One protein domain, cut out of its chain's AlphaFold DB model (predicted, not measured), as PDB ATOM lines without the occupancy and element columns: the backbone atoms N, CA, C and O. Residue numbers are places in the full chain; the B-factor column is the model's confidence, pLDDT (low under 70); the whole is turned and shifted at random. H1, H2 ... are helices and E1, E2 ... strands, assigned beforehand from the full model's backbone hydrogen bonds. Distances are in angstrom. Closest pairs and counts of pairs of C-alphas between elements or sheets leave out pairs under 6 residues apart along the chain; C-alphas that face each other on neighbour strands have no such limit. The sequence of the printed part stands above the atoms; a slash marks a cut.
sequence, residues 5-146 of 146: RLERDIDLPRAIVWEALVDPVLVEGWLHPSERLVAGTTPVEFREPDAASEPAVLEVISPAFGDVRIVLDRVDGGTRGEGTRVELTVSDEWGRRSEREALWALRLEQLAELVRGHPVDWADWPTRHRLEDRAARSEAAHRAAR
ATOM      1  N   ARG A   5     -15.683-171.170  19.042       97.62
ATOM      2  CA  ARG A   5     -16.855-171.831  19.618       97.62
ATOM      3  C   ARG A   5     -17.901-170.783  19.940       97.62
ATOM      4  O   ARG A   5     -17.585-169.815  20.627       97.62
ATOM      5  N   LEU A   6     -19.103-170.970  19.418       98.19
ATOM      6  CA  LEU A   6     -20.222-170.052  19.584       98.19
ATOM      7  C   LEU A   6     -21.487-170.844  19.886       98.19
ATOM      8  O   LEU A   6     -21.664-171.951  19.387       98.19
ATOM      9  N   GLU A   7     -22.373-170.245  20.671       98.00
ATOM     10  CA  GLU A   7     -23.640-170.851  21.066       98.00
ATOM     11  C   GLU A   7     -24.793-169.884  20.792       98.00
ATOM     12  O   GLU A   7     -24.662-168.665  20.964       98.00
ATOM     13  N   ARG A   8     -25.937-170.422  20.361       96.81
ATOM     14  CA  ARG A   8     -27.157-169.644  20.127       96.81
ATOM     15  C   ARG A   8     -28.393-170.475  20.443       96.81
ATOM     16  O   ARG A   8     -28.566-171.560  19.900       96.81
ATOM     17  N   ASP A   9     -29.291-169.913  21.244       96.19
ATOM     18  CA  ASP A   9     -30.608-170.502  21.473       96.19
ATOM     19  C   ASP A   9     -31.608-169.979  20.432       96.19
ATOM     20  O   ASP A   9     -31.742-168.770  20.209       96.19
ATOM     21  N   ILE A  10     -32.321-170.900  19.790       95.69
ATOM     22  CA  ILE A  10     -33.359-170.641  18.794       95.69
ATOM     23  C   ILE A  10     -34.667-171.238  19.307       95.69
ATOM     24  O   ILE A  10     -34.760-172.430  19.578       95.69
ATOM     25  N   ASP A  11     -35.706-170.412  19.401       94.88
ATOM     26  CA  ASP A  11     -37.031-170.801  19.907       94.88
ATOM     27  C   ASP A  11     -37.882-171.537  18.852       94.88
ATOM     28  O   ASP A  11     -39.009-171.148  18.536       94.88
ATOM     29  N   LEU A  12     -37.289-172.556  18.227       93.94
ATOM     30  CA  LEU A  12     -37.921-173.442  17.255       93.94
ATOM     31  C   LEU A  12     -37.373-174.875  17.395       93.94
ATOM     32  O   LEU A  12     -36.230-175.049  17.828       93.94
ATOM     33  N   PRO A  13     -38.152-175.896  16.987       93.50
ATOM     34  CA  PRO A  13     -37.719-177.289  17.011       93.50
ATOM     35  C   PRO A  13     -36.475-177.553  16.162       93.50
ATOM     36  O   PRO A  13     -36.298-176.962  15.092       93.50
ATOM     37  N   ARG A  14     -35.680-178.537  16.589       94.50
ATOM     38  CA  ARG A  14     -34.417-178.913  15.935       94.50
ATOM     39  C   ARG A  14     -34.579-179.292  14.475       94.50
ATOM     40  O   ARG A  14     -33.716-178.951  13.684       94.50
ATOM     41  N   ALA A  15     -35.689-179.936  14.116       94.38
ATOM     42  CA  ALA A  15     -35.997-180.274  12.730       94.38
ATOM     43  C   ALA A  15     -36.027-179.028  11.828       94.38
ATOM     44  O   ALA A  15     -35.453-179.042  10.751       94.38
ATOM     45  N   ILE A  16     -36.611-177.916  12.289       95.06
ATOM     46  CA  ILE A  16     -36.660-176.672  11.504       95.06
ATOM     47  C   ILE A  16     -35.259-176.068  11.356       95.06
ATOM     48  O   ILE A  16     -34.891-175.606  10.279       95.06
ATOM     49  N   VAL A  17     -34.477-176.071  12.438       96.75
ATOM     50  CA  VAL A  17     -33.100-175.560  12.411       96.75
ATOM     51  C   VAL A  17     -32.216-176.430  11.518       96.75
ATOM     52  O   VAL A  17     -31.416-175.894  10.761       96.75
ATOM     53  N   TRP A  18     -32.394-177.752  11.559       97.44
ATOM     54  CA  TRP A  18     -31.680-178.717  10.727       97.44
ATOM     55  C   TRP A  18     -31.890-178.455   9.238       97.44
ATOM     56  O   TRP A  18     -30.908-178.312   8.513       97.44
ATOM     57  N   GLU A  19     -33.142-178.289   8.798       97.00
ATOM     58  CA  GLU A  19     -33.444-177.947   7.402       97.00
ATOM     59  C   GLU A  19     -32.702-176.681   6.961       97.00
ATOM     60  O   GLU A  19     -32.127-176.646   5.877       97.00
ATOM     61  N   ALA A  20     -32.618-175.662   7.821       97.19
ATOM     62  CA  ALA A  20     -31.894-174.433   7.504       97.19
ATOM     63  C   ALA A  20     -30.368-174.609   7.358       97.19
ATOM     64  O   ALA A  20     -29.707-173.731   6.797       97.19
ATOM     65  N   LEU A  21     -29.799-175.719   7.836       96.62
ATOM     66  CA  LEU A  21     -28.382-176.056   7.673       96.62
ATOM     67  C   LEU A  21     -28.104-176.902   6.424       96.62
ATOM     68  O   LEU A  21     -27.011-176.805   5.860       96.62
ATOM     69  N   VAL A  22     -29.051-177.749   6.009       95.62
ATOM     70  CA  VAL A  22     -28.830-178.744   4.945       95.62
ATOM     71  C   VAL A  22     -29.518-178.399   3.626       95.62
ATOM     72  O   VAL A  22     -28.984-178.741   2.567       95.62
ATOM     73  N   ASP A  23     -30.652-177.695   3.660       95.31
ATOM     74  CA  ASP A  23     -31.350-177.259   2.453       95.31
ATOM     75  C   ASP A  23     -30.596-176.081   1.811       95.31
ATOM     76  O   ASP A  23     -30.377-175.050   2.454       95.31
ATOM     77  N   PRO A  24     -30.192-176.185   0.533       92.00
ATOM     78  CA  PRO A  24     -29.384-175.156  -0.107       92.00
ATOM     79  C   PRO A  24     -30.116-173.817  -0.241       92.00
ATOM     80  O   PRO A  24     -29.467-172.783  -0.138       92.00
ATOM     81  N   VAL A  25     -31.437-173.809  -0.441       92.56
ATOM     82  CA  VAL A  25     -32.225-172.574  -0.569       92.56
ATOM     83  C   VAL A  25     -32.320-171.866   0.778       92.56
ATOM     84  O   VAL A  25     -32.193-170.644   0.844       92.56
ATOM     85  N   LEU A  26     -32.504-172.617   1.866       95.94
ATOM     86  CA  LEU A  26     -32.498-172.038   3.208       95.94
ATOM     87  C   LEU A  26     -31.103-171.558   3.605       95.94
ATOM     88  O   LEU A  26     -30.986-170.462   4.145       95.94
ATOM     89  N   VAL A  27     -30.042-172.304   3.286       95.62
ATOM     90  CA  VAL A  27     -28.661-171.873   3.552       95.62
ATOM     91  C   VAL A  27     -28.373-170.513   2.917       95.62
ATOM     92  O   VAL A  27     -27.839-169.642   3.597       95.62
ATOM     93  N   GLU A  28     -28.806-170.278   1.675       94.12
ATOM     94  CA  GLU A  28     -28.670-168.975   0.998       94.12
ATOM     95  C   GLU A  28     -29.404-167.824   1.719       94.12
ATOM     96  O   GLU A  28     -29.116-166.649   1.488       94.12
ATOM     97  N   GLY A  29     -30.365-168.136   2.591       94.25
ATOM     98  CA  GLY A  29     -31.147-167.161   3.348       94.25
ATOM     99  C   GLY A  29     -30.439-166.589   4.579       94.25
ATOM    100  O   GLY A  29     -30.861-165.546   5.075       94.25
ATOM    101  N   TRP A  30     -29.377-167.230   5.071       95.69
ATOM    102  CA  TRP A  30     -28.600-166.764   6.234       95.69
ATOM    103  C   TRP A  30     -27.089-166.756   5.996       95.69
ATOM    104  O   TRP A  30     -26.362-165.978   6.613       95.69
ATOM    105  N   LEU A  31     -26.623-167.582   5.067       93.19
ATOM    106  CA  LEU A  31     -25.271-167.605   4.542       93.19
ATOM    107  C   LEU A  31     -25.301-167.048   3.112       93.19
ATOM    108  O   LEU A  31     -26.252-167.281   2.374       93.19
ATOM    109  N   HIS A  32     -24.287-166.279   2.710       88.50
ATOM    110  CA  HIS A  32     -24.309-165.566   1.426       88.50
ATOM    111  C   HIS A  32     -24.577-166.520   0.235       88.50
ATOM    112  O   HIS A  32     -24.079-167.645   0.261       88.50
ATOM    113  N   PRO A  33     -25.278-166.114  -0.849       86.31
ATOM    114  CA  PRO A  33     -25.710-167.043  -1.900       86.31
ATOM    115  C   PRO A  33     -24.595-167.744  -2.683       86.31
ATOM    116  O   PRO A  33     -24.850-168.706  -3.401       86.31
ATOM    117  N   SER A  34     -23.350-167.278  -2.569       85.12
ATOM    118  CA  SER A  34     -22.167-167.962  -3.117       85.12
ATOM    119  C   SER A  34     -21.640-169.089  -2.231       85.12
ATOM    120  O   SER A  34     -20.720-169.799  -2.631       85.12
ATOM    121  N   GLU A  35     -22.165-169.224  -1.018       86.75
ATOM    122  CA  GLU A  35     -21.661-170.123   0.005       86.75
ATOM    123  C   GLU A  35     -22.508-171.374   0.110       86.75
ATOM    124  O   GLU A  35     -23.711-171.375  -0.149       86.75
ATOM    125  N   ARG A  36     -21.865-172.463   0.511       87.50
ATOM    126  CA  ARG A  36     -22.518-173.744   0.739       87.50
ATOM    127  C   ARG A  36     -21.991-174.318   2.039       87.50
ATOM    128  O   ARG A  36     -20.786-174.283   2.283       87.50
ATOM    129  N   LEU A  37     -22.898-174.840   2.858       89.94
ATOM    130  CA  LEU A  37     -22.524-175.510   4.097       89.94
ATOM    131  C   LEU A  37     -22.294-177.009   3.877       89.94
ATOM    132  O   LEU A  37     -21.319-177.550   4.377       89.94
ATOM    133  N   VAL A  38     -23.147-177.660   3.078       91.38
ATOM    134  CA  VAL A  38     -23.063-179.103   2.786       91.38
ATOM    135  C   VAL A  38     -22.491-179.380   1.395       91.38
ATOM    136  O   VAL A  38     -21.541-180.149   1.243       91.38
ATOM    137  N   ALA A  39     -23.046-178.759   0.351       89.12
ATOM    138  CA  ALA A  39     -22.644-179.043  -1.025       89.12
ATOM    139  C   ALA A  39     -21.172-178.666  -1.283       89.12
ATOM    140  O   ALA A  39     -20.749-177.552  -0.982       89.12
ATOM    141  N   GLY A  40     -20.400-179.586  -1.873       86.62
ATOM    142  CA  GLY A  40     -18.974-179.373  -2.162       86.62
ATOM    143  C   GLY A  40     -18.044-179.515  -0.949       86.62
ATOM    144  O   GLY A  40     -16.875-179.148  -1.044       86.62
ATOM    145  N   THR A  41     -18.545-180.049   0.168       91.62
ATOM    146  CA  THR A  41     -17.753-180.362   1.368       91.62
ATOM    147  C   THR A  41     -17.541-181.868   1.526       91.62
ATOM    148  O   THR A  41     -18.224-182.676   0.891       91.62
ATOM    149  N   THR A  42     -16.583-182.252   2.370       94.88
ATOM    150  CA  THR A  42     -16.385-183.653   2.758       94.88
ATOM    151  C   THR A  42     -17.152-183.926   4.053       94.88
ATOM    152  O   THR A  42     -16.821-183.311   5.070       94.88
ATOM    153  N   PRO A  43     -18.147-184.830   4.061       93.88
ATOM    154  CA  PRO A  43     -18.898-185.147   5.271       93.88
ATOM    155  C   PRO A  43     -18.033-185.917   6.277       93.88
ATOM    156  O   PRO A  43     -17.322-186.851   5.902       93.88
ATOM    157  N   VAL A  44     -18.129-185.546   7.554       96.25
ATOM    158  CA  VAL A  44     -17.547-186.282   8.691       96.25
ATOM    159  C   VAL A  44     -18.655-186.960   9.494       96.25
ATOM    160  O   VAL A  44     -18.571-188.156   9.765       96.25
ATOM    161  N   GLU A  45     -19.723-186.225   9.819       96.44
ATOM    162  CA  GLU A  45     -20.891-186.740  10.540       96.44
ATOM    163  C   GLU A  45     -22.171-186.027  10.077       96.44
ATOM    164  O   GLU A  45     -22.215-184.803  10.002       96.44
ATOM    165  N   PHE A  46     -23.217-186.799   9.775       95.19
ATOM    166  CA  PHE A  46     -24.571-186.306   9.502       95.19
ATOM    167  C   PHE A  46     -25.540-187.127  10.344       95.19
ATOM    168  O   PHE A  46     -25.871-188.261   9.998       95.19
ATOM    169  N   ARG A  47     -25.946-186.570  11.480       96.56
ATOM    170  CA  ARG A  47     -26.917-187.170  12.389       96.56
ATOM    171  C   ARG A  47     -28.151-186.288  12.432       96.56
ATOM    172  O   ARG A  47     -28.125-185.222  13.043       96.56
ATOM    173  N   GLU A  48     -29.206-186.738  11.772       94.75
ATOM    174  CA  GLU A  48     -30.485-186.038  11.704       94.75
ATOM    175  C   GLU A  48     -31.208-186.036  13.068       94.75
ATOM    176  O   GLU A  48     -30.938-186.892  13.920       94.75
ATOM    177  N   PRO A  49     -32.130-185.086  13.315       92.81
ATOM    178  CA  PRO A  49     -32.878-184.979  14.570       92.81
ATOM    179  C   PRO A  49     -33.998-186.037  14.715       92.81
ATOM    180  O   PRO A  49     -35.104-185.711  15.144       92.81
ATOM    181  N   ASP A  50     -33.722-187.302  14.393       89.31
ATOM    182  CA  ASP A  50     -34.700-188.402  14.432       89.31
ATOM    183  C   ASP A  50     -35.092-188.795  15.863       89.31
ATOM    184  O   ASP A  50     -36.252-189.092  16.163       89.31
ATOM    185  N   ALA A  51     -34.115-188.799  16.773       86.00
ATOM    186  CA  ALA A  51     -34.309-189.152  18.171       86.00
ATOM    187  C   ALA A  51     -34.418-187.896  19.047       86.00
ATOM    188  O   ALA A  51     -33.525-187.051  19.098       86.00
ATOM    189  N   ALA A  52     -35.499-187.795  19.826       80.25
ATOM    190  CA  ALA A  52     -35.717-186.667  20.736       80.25
ATOM    191  C   ALA A  52     -34.631-186.536  21.825       80.25
ATOM    192  O   ALA A  52     -34.378-185.435  22.305       80.25
ATOM    193  N   SER A  53     -34.005-187.652  22.213       84.56
ATOM    194  CA  SER A  53     -33.018-187.732  23.297       84.56
ATOM    195  C   SER A  53     -31.567-187.562  22.854       84.56
ATOM    196  O   SER A  53     -30.689-187.497  23.709       84.56
ATOM    197  N   GLU A  54     -31.297-187.543  21.550       91.94
ATOM    198  CA  GLU A  54     -29.939-187.430  21.015       91.94
ATOM    199  C   GLU A  54     -29.780-186.115  20.259       91.94
ATOM    200  O   GLU A  54     -30.724-185.709  19.579       91.94
ATOM    201  N   PRO A  55     -28.625-185.438  20.352       94.50
ATOM    202  CA  PRO A  55     -28.366-184.236  19.572       94.50
ATOM    203  C   PRO A  55     -28.332-184.546  18.073       94.50
ATOM    204  O   PRO A  55     -27.866-185.613  17.674       94.50
ATOM    205  N   ALA A  56     -28.761-183.593  17.247       97.12
ATOM    206  CA  ALA A  56     -28.467-183.641  15.815       97.12
ATOM    207  C   ALA A  56     -27.059-183.083  15.578       97.12
ATOM    208  O   ALA A  56     -26.627-182.173  16.289       97.12
ATOM    209  N   VAL A  57     -26.336-183.614  14.597       98.00
ATOM    210  CA  VAL A  57     -24.945-183.230  14.337       98.00
ATOM    211  C   VAL A  57     -24.707-183.079  12.844       98.00
ATOM    212  O   VAL A  57     -24.940-184.011  12.078       98.00
ATOM    213  N   LEU A  58     -24.187-181.920  12.455       97.75
ATOM    214  CA  LEU A  58     -23.636-181.661  11.133       97.75
ATOM    215  C   LEU A  58     -22.140-181.381  11.280       97.75
ATOM    216  O   LEU A  58     -21.756-180.357  11.840       97.75
ATOM    217  N   GLU A  59     -21.297-182.269  10.768       98.00
ATOM    218  CA  GLU A  59     -19.850-182.078  10.725       98.00
ATOM    219  C   GLU A  59     -19.315-182.293   9.313       98.00
ATOM    220  O   GLU A  59     -19.513-183.345   8.695       98.00
ATOM    221  N   VAL A  60     -18.617-181.278   8.806       96.88
ATOM    222  CA  VAL A  60     -18.061-181.242   7.455       96.88
ATOM    223  C   VAL A  60     -16.670-180.625   7.453       96.88
ATOM    224  O   VAL A  60     -16.370-179.702   8.211       96.88
ATOM    225  N   ILE A  61     -15.837-181.086   6.525       94.69
ATOM    226  CA  ILE A  61     -14.604-180.403   6.139       94.69
ATOM    227  C   ILE A  61     -14.921-179.587   4.891       94.69
ATOM    228  O   ILE A  61     -15.124-180.125   3.796       94.69
ATOM    229  N   SER A  62     -14.983-178.275   5.066       90.44
ATOM    230  CA  SER A  62     -15.280-177.315   4.016       90.44
ATOM    231  C   SER A  62     -13.991-176.722   3.443       90.44
ATOM    232  O   SER A  62     -13.179-176.170   4.190       90.44
ATOM    233  N   PRO A  63     -13.806-176.722   2.111       85.62
ATOM    234  CA  PRO A  63     -12.739-175.941   1.485       85.62
ATOM    235  C   PRO A  63     -12.843-174.443   1.814       85.62
ATOM    236  O   PRO A  63     -11.828-173.749   1.895       85.62
ATOM    237  N   ALA A  64     -14.071-173.956   2.027       84.75
ATOM    238  CA  ALA A  64     -14.354-172.564   2.336       84.75
ATOM    239  C   ALA A  64     -14.131-172.230   3.820       84.75
ATOM    240  O   ALA A  64     -13.530-171.203   4.132       84.75
ATOM    241  N   PHE A  65     -14.585-173.103   4.720       89.12
ATOM    242  CA  PHE A  65     -14.700-172.810   6.154       89.12
ATOM    243  C   PHE A  65     -13.814-173.687   7.053       89.12
ATOM    244  O   PHE A  65     -13.937-173.633   8.271       89.12
ATOM    245  N   GLY A  66     -12.918-174.497   6.484       91.50
ATOM    246  CA  GLY A  66     -12.156-175.473   7.265       91.50
ATOM    247  C   GLY A  66     -13.078-176.509   7.912       91.50
ATOM    248  O   GLY A  66     -14.087-176.897   7.321       91.50
ATOM    249  N   ASP A  67     -12.739-176.947   9.120       95.44
ATOM    250  CA  ASP A  67     -13.562-177.907   9.859       95.44
ATOM    251  C   ASP A  67     -14.738-177.177  10.515       95.44
ATOM    252  O   ASP A  67     -14.525-176.285  11.341       95.44
ATOM    253  N   VAL A  68     -15.966-177.555  10.161       96.75
ATOM    254  CA  VAL A  68     -17.203-176.995  10.719       96.75
ATOM    255  C   VAL A  68     -17.986-178.111  11.391       96.75
ATOM    256  O   VAL A  68     -18.335-179.099  10.749       96.75
ATOM    257  N   ARG A  69     -18.309-177.927  12.672       98.25
ATOM    258  CA  ARG A  69     -19.199-178.799  13.439       98.25
ATOM    259  C   ARG A  69     -20.325-177.976  14.048       98.25
ATOM    260  O   ARG A  69     -20.062-177.016  14.768       98.25
ATOM    261  N   ILE A  70     -21.561-178.375  13.781       98.50
ATOM    262  CA  ILE A  70     -22.771-177.799  14.361       98.50
ATOM    263  C   ILE A  70     -23.514-178.902  15.106       98.50
ATOM    264  O   ILE A  70     -23.811-179.952  14.534       98.50
ATOM    265  N   VAL A  71     -23.808-178.661  16.378       98.44
ATOM    266  CA  VAL A  71     -24.592-179.560  17.230       98.44
ATOM    267  C   VAL A  71     -25.912-178.880  17.577       98.44
ATOM    268  O   VAL A  71     -25.929-177.697  17.920       98.44
ATOM    269  N   LEU A  72     -27.015-179.618  17.440       98.19
ATOM    270  CA  LEU A  72     -28.365-179.165  17.761       98.19
ATOM    271  C   LEU A  72     -28.907-179.948  18.956       98.19
ATOM    272  O   LEU A  72     -29.384-181.085  18.824       98.19
ATOM    273  N   ASP A  73     -28.890-179.306  20.112       96.56
ATOM    274  CA  ASP A  73     -29.436-179.845  21.348       96.56
ATOM    275  C   ASP A  73     -30.853-179.353  21.585       96.56
ATOM    276  O   ASP A  73     -31.209-178.205  21.301       96.56
ATOM    277  N   ARG A  74     -31.697-180.249  22.096       94.44
ATOM    278  CA  ARG A  74     -33.062-179.889  22.453       94.44
ATOM    279  C   ARG A  74     -33.015-179.071  23.734       94.44
ATOM    280  O   ARG A  74     -32.429-179.497  24.726       94.44
ATOM    281  N   VAL A  75     -33.707-177.943  23.730       92.81
ATOM    282  CA  VAL A  75     -33.979-177.167  24.934       92.81
ATOM    283  C   VAL A  75     -35.457-177.315  25.253       92.81
ATOM    284  O   VAL A  75     -36.318-177.009  24.428       92.81
ATOM    285  N   ASP A  76     -35.751-177.819  26.448       87.88
ATOM    286  CA  ASP A  76     -37.124-177.864  26.935       87.88
ATOM    287  C   ASP A  76     -37.619-176.447  27.242       87.88
ATOM    288  O   ASP A  76     -36.929-175.643  27.872       87.88
ATOM    289  N   GLY A  77     -38.850-176.160  26.821       76.00
ATOM    290  CA  GLY A  77     -39.404-174.812  26.867       76.00
ATOM    291  C   GLY A  77     -39.214-174.060  25.551       76.00
ATOM    292  O   GLY A  77     -38.526-174.509  24.644       76.00
ATOM    293  N   GLY A  78     -39.918-172.938  25.427       73.44
ATOM    294  CA  GLY A  78     -40.028-172.180  24.183       73.44
ATOM    295  C   GLY A  78     -41.470-171.776  23.884       73.44
ATOM    296  O   GLY A  78     -42.409-172.330  24.465       73.44
ATOM    297  N   THR A  79     -41.676-170.829  22.969       78.88
ATOM    298  CA  THR A  79     -43.016-170.320  22.614       78.88
ATOM    299  C   THR A  79     -43.924-171.436  22.087       78.88
ATOM    300  O   THR A  79     -45.144-171.374  22.240       78.88
ATOM    301  N   ARG A  80     -43.340-172.483  21.487       78.75
ATOM    302  CA  ARG A  80     -44.057-173.654  20.951       78.75
ATOM    303  C   ARG A  80     -43.768-174.960  21.704       78.75
ATOM    304  O   ARG A  80     -44.073-176.030  21.192       78.75
ATOM    305  N   GLY A  81     -43.218-174.873  22.917       82.12
ATOM    306  CA  GLY A  81     -42.950-176.022  23.791       82.12
ATOM    307  C   GLY A  81     -41.588-176.701  23.600       82.12
ATOM    308  O   GLY A  81     -41.216-177.515  24.442       82.12
ATOM    309  N   GLU A  82     -40.837-176.343  22.558       87.19
ATOM    310  CA  GLU A  82     -39.481-176.834  22.287       87.19
ATOM    311  C   GLU A  82     -38.639-175.735  21.627       87.19
ATOM    312  O   GLU A  82     -39.123-175.031  20.734       87.19
ATOM    313  N   GLY A  83     -37.378-175.637  22.047       93.94
ATOM    314  CA  GLY A  83     -36.339-174.828  21.426       93.94
ATOM    315  C   GLY A  83     -35.099-175.658  21.092       93.94
ATOM    316  O   GLY A  83     -34.994-176.843  21.419       93.94
ATOM    317  N   THR A  84     -34.137-175.015  20.444       96.12
ATOM    318  CA  THR A  84     -32.882-175.620  19.999       96.12
ATOM    319  C   THR A  84     -31.709-174.788  20.482       96.12
ATOM    320  O   THR A  84     -31.655-173.589  20.210       96.12
ATOM    321  N   ARG A  85     -30.740-175.424  21.139       97.38
ATOM    322  CA  ARG A  85     -29.408-174.857  21.330       97.38
ATOM    323  C   ARG A  85     -28.535-175.265  20.156       97.38
ATOM    324  O   ARG A  85     -28.388-176.450  19.875       97.38
ATOM    325  N   VAL A  86     -27.989-174.272  19.470       98.19
ATOM    326  CA  VAL A  86     -27.034-174.441  18.376       98.19
ATOM    327  C   VAL A  86     -25.641-174.195  18.928       98.19
ATOM    328  O   VAL A  86     -25.347-173.078  19.350       98.19
ATOM    329  N   GLU A  87     -24.783-175.207  18.889       98.44
ATOM    330  CA  GLU A  87     -23.361-175.077  19.210       98.44
ATOM    331  C   GLU A  87     -22.544-175.174  17.921       98.44
ATOM    332  O   GLU A  87     -22.549-176.202  17.245       98.44
ATOM    333  N   LEU A  88     -21.837-174.102  17.568       98.38
ATOM    334  CA  LEU A  88     -20.946-174.035  16.415       98.38
ATOM    335  C   LEU A  88     -19.498-174.148  16.884       98.38
ATOM    336  O   LEU A  88     -19.037-173.344  17.692       98.38
ATOM    337  N   THR A  89     -18.754-175.085  16.307       98.12
ATOM    338  CA  THR A  89     -17.291-175.126  16.355       98.12
ATOM    339  C   THR A  89     -16.741-174.991  14.941       98.12
ATOM    340  O   THR A  89     -17.097-175.775  14.068       98.12
ATOM    341  N   VAL A  90     -15.856-174.020  14.714       96.00
ATOM    342  CA  VAL A  90     -15.212-173.810  13.410       96.00
ATOM    343  C   VAL A  90     -13.704-173.636  13.552       96.00
ATOM    344  O   VAL A  90     -13.228-172.898  14.420       96.00
ATOM    345  N   SER A  91     -12.949-174.329  12.703       93.38
ATOM    346  CA  SER A  91     -11.484-174.267  12.628       93.38
ATOM    347  C   SER A  91     -11.033-173.729  11.269       93.38
ATOM    348  O   SER A  91     -10.232-174.348  10.569       93.38
ATOM    349  N   ASP A  92     -11.556-172.566  10.884       88.25
ATOM    350  CA  ASP A  92     -11.061-171.804   9.741       88.25
ATOM    351  C   ASP A  92      -9.773-171.039  10.097       88.25
ATOM    352  O   ASP A  92      -9.374-170.902  11.259       88.25
ATOM    353  N   GLU A  93      -9.076-170.539   9.080       86.00
ATOM    354  CA  GLU A  93      -7.871-169.737   9.282       86.00
ATOM    355  C   GLU A  93      -7.791-168.650   8.219       86.00
ATOM    356  O   GLU A  93      -7.287-168.881   7.125       86.00
ATOM    357  N   TRP A  94      -8.320-167.472   8.542       88.75
ATOM    358  CA  TRP A  94      -8.225-166.244   7.756       88.75
ATOM    359  C   TRP A  94      -8.365-165.040   8.698       88.75
ATOM    360  O   TRP A  94      -8.974-165.145   9.759       88.75
ATOM    361  N   GLY A  95      -7.795-163.888   8.337       88.19
ATOM    362  CA  GLY A  95      -7.944-162.656   9.123       88.19
ATOM    363  C   GLY A  95      -7.612-162.799  10.619       88.19
ATOM    364  O   GLY A  95      -6.838-163.666  11.040       88.19
ATOM    365  N   ARG A  96      -8.186-161.922  11.451       91.25
ATOM    366  CA  ARG A  96      -8.045-162.004  12.916       91.25
ATOM    367  C   ARG A  96      -9.130-162.895  13.509       91.25
ATOM    368  O   ARG A  96     -10.280-162.814  13.096       91.25
ATOM    369  N   ARG A  97      -8.803-163.660  14.560       92.31
ATOM    370  CA  ARG A  97      -9.781-164.488  15.298       92.31
ATOM    371  C   ARG A  97     -11.046-163.705  15.672       92.31
ATOM    372  O   ARG A  97     -12.138-164.186  15.421       92.31
ATOM    373  N   SER A  98     -10.899-162.490  16.202       92.19
ATOM    374  CA  SER A  98     -12.032-161.647  16.606       92.19
ATOM    375  C   SER A  98     -12.961-161.259  15.450       92.19
ATOM    376  O   SER A  98     -14.155-161.097  15.659       92.19
ATOM    377  N   GLU A  99     -12.429-161.088  14.235       92.81
ATOM    378  CA  GLU A  99     -13.228-160.758  13.044       92.81
ATOM    379  C   GLU A  99     -14.007-161.982  12.564       92.81
ATOM    380  O   GLU A  99     -15.185-161.874  12.231       92.81
ATOM    381  N   ARG A 100     -13.358-163.150  12.585       93.62
ATOM    382  CA  ARG A 100     -13.993-164.431  12.276       93.62
ATOM    383  C   ARG A 100     -15.114-164.756  13.253       93.62
ATOM    384  O   ARG A 100     -16.213-165.097  12.838       93.62
ATOM    385  N   GLU A 101     -14.839-164.611  14.546       95.25
ATOM    386  CA  GLU A 101     -15.804-164.857  15.615       95.25
ATOM    387  C   GLU A 101     -17.014-163.923  15.498       95.25
ATOM    388  O   GLU A 101     -18.147-164.392  15.550       95.25
ATOM    389  N   ALA A 102     -16.793-162.630  15.233       94.88
ATOM    390  CA  ALA A 102     -17.874-161.673  14.999       94.88
ATOM    391  C   ALA A 102     -18.713-162.014  13.754       94.88
ATOM    392  O   ALA A 102     -19.941-161.950  13.805       94.88
ATOM    393  N   LEU A 103     -18.073-162.418  12.649       94.69
ATOM    394  CA  LEU A 103     -18.786-162.812  11.432       94.69
ATOM    395  C   LEU A 103     -19.630-164.075  11.652       94.69
ATOM    396  O   LEU A 103     -20.787-164.117  11.235       94.69
ATOM    397  N   TRP A 104     -19.086-165.090  12.325       96.44
ATOM    398  CA  TRP A 104     -19.835-166.302  12.657       96.44
ATOM    399  C   TRP A 104     -20.970-166.036  13.650       96.44
ATOM    400  O   TRP A 104     -22.057-166.586  13.481       96.44
ATOM    401  N   ALA A 105     -20.771-165.150  14.628       96.75
ATOM    402  CA  ALA A 105     -21.831-164.739  15.545       96.75
ATOM    403  C   ALA A 105     -22.990-164.055  14.800       96.75
ATOM    404  O   ALA A 105     -24.149-164.408  15.028       96.75
ATOM    405  N   LEU A 106     -22.687-163.151  13.858       96.12
ATOM    406  CA  LEU A 106     -23.703-162.534  13.000       96.12
ATOM    407  C   LEU A 106     -24.432-163.584  12.149       96.12
ATOM    408  O   LEU A 106     -25.655-163.556  12.067       96.12
ATOM    409  N   ARG A 107     -23.715-164.546  11.560       96.31
ATOM    410  CA  ARG A 107     -24.327-165.634  10.776       96.31
ATOM    411  C   ARG A 107     -25.288-166.488  11.606       96.31
ATOM    412  O   ARG A 107     -26.358-166.838  11.117       96.31
ATOM    413  N   LEU A 108     -24.962-166.785  12.865       97.62
ATOM    414  CA  LEU A 108     -25.878-167.499  13.767       97.62
ATOM    415  C   LEU A 108     -27.119-166.667  14.126       97.62
ATOM    416  O   LEU A 108     -28.205-167.221  14.295       97.62
ATOM    417  N   GLU A 109     -26.989-165.343  14.223       96.75
ATOM    418  CA  GLU A 109     -28.145-164.453  14.358       96.75
ATOM    419  C   GLU A 109     -29.011-164.467  13.092       96.75
ATOM    420  O   GLU A 109     -30.224-164.629  13.185       96.75
ATOM    421  N   GLN A 110     -28.397-164.402  11.910       96.94
ATOM    422  CA  GLN A 110     -29.091-164.493  10.625       96.94
ATOM    423  C   GLN A 110     -29.812-165.834  10.451       96.94
ATOM    424  O   GLN A 110     -30.943-165.852   9.976       96.94
ATOM    425  N   LEU A 111     -29.202-166.942  10.882       98.00
ATOM    426  CA  LEU A 111     -29.848-168.255  10.921       98.00
ATOM    427  C   LEU A 111     -31.101-168.204  11.800       98.00
ATOM    428  O   LEU A 111     -32.164-168.657  11.383       98.00
ATOM    429  N   ALA A 112     -30.985-167.622  12.997       97.00
ATOM    430  CA  ALA A 112     -32.098-167.490  13.928       97.00
ATOM    431  C   ALA A 112     -33.239-166.621  13.365       97.00
ATOM    432  O   ALA A 112     -34.407-166.897  13.645       97.00
ATOM    433  N   GLU A 113     -32.933-165.586  12.586       96.81
ATOM    434  CA  GLU A 113     -33.934-164.741  11.927       96.81
ATOM    435  C   GLU A 113     -34.559-165.422  10.703       96.81
ATOM    436  O   GLU A 113     -35.783-165.404  10.543       96.81
ATOM    437  N   LEU A 114     -33.763-166.131   9.897       97.50
ATOM    438  CA  LEU A 114     -34.253-166.899   8.756       97.50
ATOM    439  C   LEU A 114     -35.337-167.890   9.172       97.50
ATOM    440  O   LEU A 114     -36.407-167.917   8.567       97.50
ATOM    441  N   VAL A 115     -35.084-168.693  10.209       96.00
ATOM    442  CA  VAL A 115     -36.045-169.716  10.656       96.00
ATOM    443  C   VAL A 115     -37.339-169.106  11.214       96.00
ATOM    444  O   VAL A 115     -38.360-169.787  11.291       96.00
ATOM    445  N   ARG A 116     -37.338-167.807  11.546       94.25
ATOM    446  CA  ARG A 116     -38.536-167.026  11.904       94.25
ATOM    447  C   ARG A 116     -39.232-166.383  10.698       94.25
ATOM    448  O   ARG A 116     -40.263-165.739  10.869       94.25
ATOM    449  N   GLY A 117     -38.719-166.596   9.487       95.62
ATOM    450  CA  GLY A 117     -39.255-166.045   8.243       95.62
ATOM    451  C   GLY A 117     -38.637-164.707   7.837       95.62
ATOM    452  O   GLY A 117     -39.243-163.973   7.055       95.62
ATOM    453  N   HIS A 118     -37.455-164.372   8.355       95.94
ATOM    454  CA  HIS A 118     -36.740-163.132   8.054       95.94
ATOM    455  C   HIS A 118     -35.382-163.438   7.399       95.94
ATOM    456  O   HIS A 118     -34.345-163.315   8.051       95.94
ATOM    457  N   PRO A 119     -35.362-163.873   6.121       95.88
ATOM    458  CA  PRO A 119     -34.114-164.093   5.399       95.88
ATOM    459  C   PRO A 119     -33.333-162.785   5.236       95.88
ATOM    460  O   PRO A 119     -33.904-161.691   5.208       95.88
ATOM    461  N   VAL A 120     -32.019-162.908   5.083       95.44
ATOM    462  CA  VAL A 120     -31.129-161.771   4.853       95.44
ATOM    463  C   VAL A 120     -31.421-161.128   3.499       95.44
ATOM    464  O   VAL A 120     -31.433-161.789   2.462       95.44
ATOM    465  N   ASP A 121     -31.579-159.806   3.500       93.69
ATOM    466  CA  ASP A 121     -31.548-159.010   2.277       93.69
ATOM    467  C   ASP A 121     -30.095-158.705   1.886       93.69
ATOM    468  O   ASP A 121     -29.476-157.755   2.380       93.69
ATOM    469  N   TRP A 122     -29.547-159.527   0.993       91.56
ATOM    470  CA  TRP A 122     -28.166-159.409   0.523       91.56
ATOM    471  C   TRP A 122     -27.881-158.124  -0.263       91.56
ATOM    472  O   TRP A 122     -26.717-157.728  -0.348       91.56
ATOM    473  N   ALA A 123     -28.898-157.445  -0.807       89.75
ATOM    474  CA  ALA A 123     -28.697-156.186  -1.525       89.75
ATOM    475  C   ALA A 123     -28.354-155.037  -0.562       89.75
ATOM    476  O   ALA A 123     -27.470-154.223  -0.840       89.75
ATOM    477  N   ASP A 124     -29.007-155.009   0.600       89.62
ATOM    478  CA  ASP A 124     -28.801-153.987   1.631       89.62
ATOM    479  C   ASP A 124     -27.712-154.358   2.652       89.62
ATOM    480  O   ASP A 124     -27.216-153.491   3.388       89.62
ATOM    481  N   TRP A 125     -27.331-155.634   2.715       89.62
ATOM    482  CA  TRP A 125     -26.442-156.174   3.741       89.62
ATOM    483  C   TRP A 125     -25.102-155.422   3.885       89.62
ATOM    484  O   TRP A 125     -24.793-155.014   5.010       89.62
ATOM    485  N   PRO A 126     -24.351-155.100   2.805       87.88
ATOM    486  CA  PRO A 126     -23.076-154.379   2.925       87.88
ATOM    487  C   PRO A 126     -23.215-152.984   3.553       87.88
ATOM    488  O   PRO A 126     -22.281-152.464   4.168       87.88
ATOM    489  N   THR A 127     -24.386-152.359   3.410       88.69
ATOM    490  CA  THR A 127     -24.659-151.036   3.982       88.69
ATOM    491  C   THR A 127     -24.910-151.121   5.487       88.69
ATOM    492  O   THR A 127     -24.452-150.239   6.220       88.69
ATOM    493  N   ARG A 128     -25.604-152.176   5.941       86.81
ATOM    494  CA  ARG A 128     -25.976-152.403   7.349       86.81
ATOM    495  C   ARG A 128     -24.852-153.040   8.177       86.81
ATOM    496  O   ARG A 128     -24.709-152.690   9.343       86.81
ATOM    497  N   HIS A 129     -24.016-153.883   7.569       87.19
ATOM    498  CA  HIS A 129     -23.000-154.700   8.251       87.19
ATOM    499  C   HIS A 129     -21.586-154.434   7.718       87.19
ATOM    500  O   HIS A 129     -20.895-155.326   7.242       87.19
ATOM    501  N   ARG A 130     -21.136-153.174   7.733       88.06
ATOM    502  CA  ARG A 130     -19.889-152.770   7.046       88.06
ATOM    503  C   ARG A 130     -18.626-153.484   7.542       88.06
ATOM    504  O   ARG A 130     -17.696-153.678   6.759       88.06
ATOM    505  N   LEU A 131     -18.537-153.779   8.841       87.69
ATOM    506  CA  LEU A 131     -17.357-154.429   9.421       87.69
ATOM    507  C   LEU A 131     -17.339-155.915   9.068       87.69
ATOM    508  O   LEU A 131     -16.312-156.437   8.637       87.69
ATOM    509  N   GLU A 132     -18.488-156.563   9.178       91.19
ATOM    510  CA  GLU A 132     -18.681-157.971   8.863       91.19
ATOM    511  C   GLU A 132     -18.589-158.204   7.354       91.19
ATOM    512  O   GLU A 132     -18.024-159.201   6.926       91.19
ATOM    513  N   ASP A 133     -19.010-157.243   6.532       88.19
ATOM    514  CA  ASP A 133     -18.810-157.258   5.084       88.19
ATOM    515  C   ASP A 133     -17.329-157.188   4.702       88.19
ATOM    516  O   ASP A 133     -16.866-157.908   3.817       88.19
ATOM    517  N   ARG A 134     -16.530-156.386   5.414       88.12
ATOM    518  CA  ARG A 134     -15.071-156.415   5.244       88.12
ATOM    519  C   ARG A 134     -14.487-157.776   5.641       88.12
ATOM    520  O   ARG A 134     -13.583-158.263   4.957       88.12
ATOM    521  N   ALA A 135     -14.983-158.377   6.721       89.44
ATOM    522  CA  ALA A 135     -14.538-159.690   7.178       89.44
ATOM    523  C   ALA A 135     -14.900-160.780   6.153       89.44
ATOM    524  O   ALA A 135     -14.017-161.507   5.706       89.44
ATOM    525  N   ALA A 136     -16.145-160.806   5.671       88.50
ATOM    526  CA  ALA A 136     -16.627-161.731   4.646       88.50
ATOM    527  C   ALA A 136     -15.840-161.602   3.331       88.50
ATOM    528  O   ALA A 136     -15.475-162.601   2.713       88.50
ATOM    529  N   ARG A 137     -15.491-160.375   2.923       88.50
ATOM    530  CA  ARG A 137     -14.608-160.151   1.766       88.50
ATOM    531  C   ARG A 137     -13.185-160.670   1.992       88.50
ATOM    532  O   ARG A 137     -12.573-161.174   1.055       88.50
ATOM    533  N   SER A 138     -12.662-160.573   3.214       88.44
ATOM    534  CA  SER A 138     -11.335-161.105   3.563       88.44
ATOM    535  C   SER A 138     -11.322-162.635   3.563       88.44
ATOM    536  O   SER A 138     -10.414-163.239   2.994       88.44
ATOM    537  N   GLU A 139     -12.357-163.260   4.127       90.31
ATOM    538  CA  GLU A 139     -12.605-164.702   4.046       90.31
ATOM    539  C   GLU A 139     -12.685-165.169   2.585       90.31
ATOM    540  O   GLU A 139     -12.020-166.125   2.196       90.31
ATOM    541  N   ALA A 140     -13.461-164.474   1.746       88.25
ATOM    542  CA  ALA A 140     -13.591-164.783   0.321       88.25
ATOM    543  C   ALA A 140     -12.259-164.673  -0.439       88.25
ATOM    544  O   ALA A 140     -11.917-165.562  -1.218       88.25
ATOM    545  N   ALA A 141     -11.482-163.616  -0.188       87.31
ATOM    546  CA  ALA A 141     -10.169-163.435  -0.806       87.31
ATOM    547  C   ALA A 141      -9.188-164.550  -0.415       87.31
ATOM    548  O   ALA A 141      -8.430-165.029  -1.256       87.31
ATOM    549  N   HIS A 142      -9.226-164.989   0.846       85.25
ATOM    550  CA  HIS A 142      -8.404-166.098   1.325       85.25
ATOM    551  C   HIS A 142      -8.764-167.423   0.653       85.25
ATOM    552  O   HIS A 142      -7.878-168.170   0.246       85.25
ATOM    553  N   ARG A 143     -10.061-167.696   0.482       82.44
ATOM    554  CA  ARG A 143     -10.542-168.893  -0.223       82.44
ATOM    555  C   ARG A 143     -10.084-168.935  -1.675       82.44
ATOM    556  O   ARG A 143      -9.657-169.983  -2.132       82.44
ATOM    557  N   ALA A 144     -10.116-167.803  -2.376       78.94
ATOM    558  CA  ALA A 144      -9.663-167.719  -3.765       78.94
ATOM    559  C   ALA A 144      -8.146-167.942  -3.944       78.94
ATOM    560  O   ALA A 144      -7.695-168.168  -5.065       78.94
ATOM    561  N   ALA A 145      -7.359-167.842  -2.869       72.94
ATOM    562  CA  ALA A 145      -5.912-168.043  -2.889       72.94
ATOM    563  C   ALA A 145      -5.478-169.493  -2.586       72.94
ATOM    564  O   ALA A 145      -4.278-169.775  -2.627       72.94
ATOM    565  N   ARG A 146      -6.421-170.382  -2.252       66.25
ATOM    566  CA  ARG A 146      -6.198-171.811  -1.984       66.25
ATOM    567  C   ARG A 146      -6.539-172.650  -3.209       66.25
ATOM    568  O   ARG A 146      -5.805-173.636  -3.432       66.25
TER     569      ARG A 146
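AT A GLANCE: This is residues 5 to 146 of the 146 residues of an uncharacterized protein of Protaetiibacter sp. SSC-01 (UniProt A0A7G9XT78). A twisted five-strand sheet forms a wall with two helices over one face, H1 and H3, each running along the strands, while no named helix lies on the other face. A third longer helix, H5, stands off the sheet and packs across H3, and the short H2 and H4 also lie off the sheet. The printed part has 142 residues, with five named helices and five named strands that follow along the chain as E1 H1 H2 E2 E3 E4 E5 H3 H4 H5. The sheet order is E1 E5 E4 E3 E2, all antiparallel, and the class is mixed, helices and strands. The whole is compact, with a radius of gyration of the C-alphas of 14.8 A and spans of 43 by 32 by 26 A.

IN THESE COORDINATES: E1, residues 5 to 10, begins at C-alpha 5 (-16.855, -171.831, 19.618) and is 16.6 A long. H1 is residues 14 to 22, 12.3 A, and H2 is residues 24 to 27. E2 is residues 42 to 47 and E3 residues 56 to 62, 18.8 A. E4, residues 66 to 76, spans 31.9 A and begins at C-alpha 66 (-12.156, -175.473, 7.265); E5, residues 82 to 91, spans 29.7 A. H3 is residues 97 to 114, 25.4 A, and H4 is residues 125 to 128. H5, residues 130 to 144, is 21.1 A long and ends at C-alpha 144 (-9.663, -167.719, -3.765).

HOW THE PARTS SIT: The edge strand E1 is antiparallel to E5, with N 8 and O 86 at 2.9 A. The strands E2 E3 E4 E5 form a meander, each the antiparallel neighbour of the one before. In its hairpins, N 44 and O 59 of E2 and E3 are 2.8 A apart, N 58 and O 70 of E3 and E4 2.9 A, and N 85 and O 73 of E5 and E4 2.8 A, all within hydrogen-bond range. H1 is on the sheet over E4 at a height of 8.4 A. H3 is on the same face, over E1 and E5, at a height of 9.3 A; the closest C-alphas of E1 and H3 are those of Ile 10 and Ala 112, 5.9 A. H1 and H3 are close but not clearly touching, at a steep tilt of 61 degrees. H2 and H1 touch only at the corner, the closest C-alphas being those of Ala 20 and Leu 26, 5.0 A. H5 touches H3, about perpendicular at 74 degrees, with the C-alphas of Leu 103 and Glu 132 closest at 5.5 A. H4 and H5 are close but not clearly touching: the C-alphas of Pro 126 and Asp 133 are closest, 5.6 A. In H1, H3 and H5 every O i to N i+4 pair is within hydrogen-bond range; H2 and H4 are too short for one.

THE WHOLE: The two C-alphas farthest apart are those of Gly 81 and Ala 145, 46.3 A. The printed part has no cut. The link from H2 to E2, residues 28 to 41, is long. The mean pLDDT of the printed part is 92.0, and residue 146 is under 70.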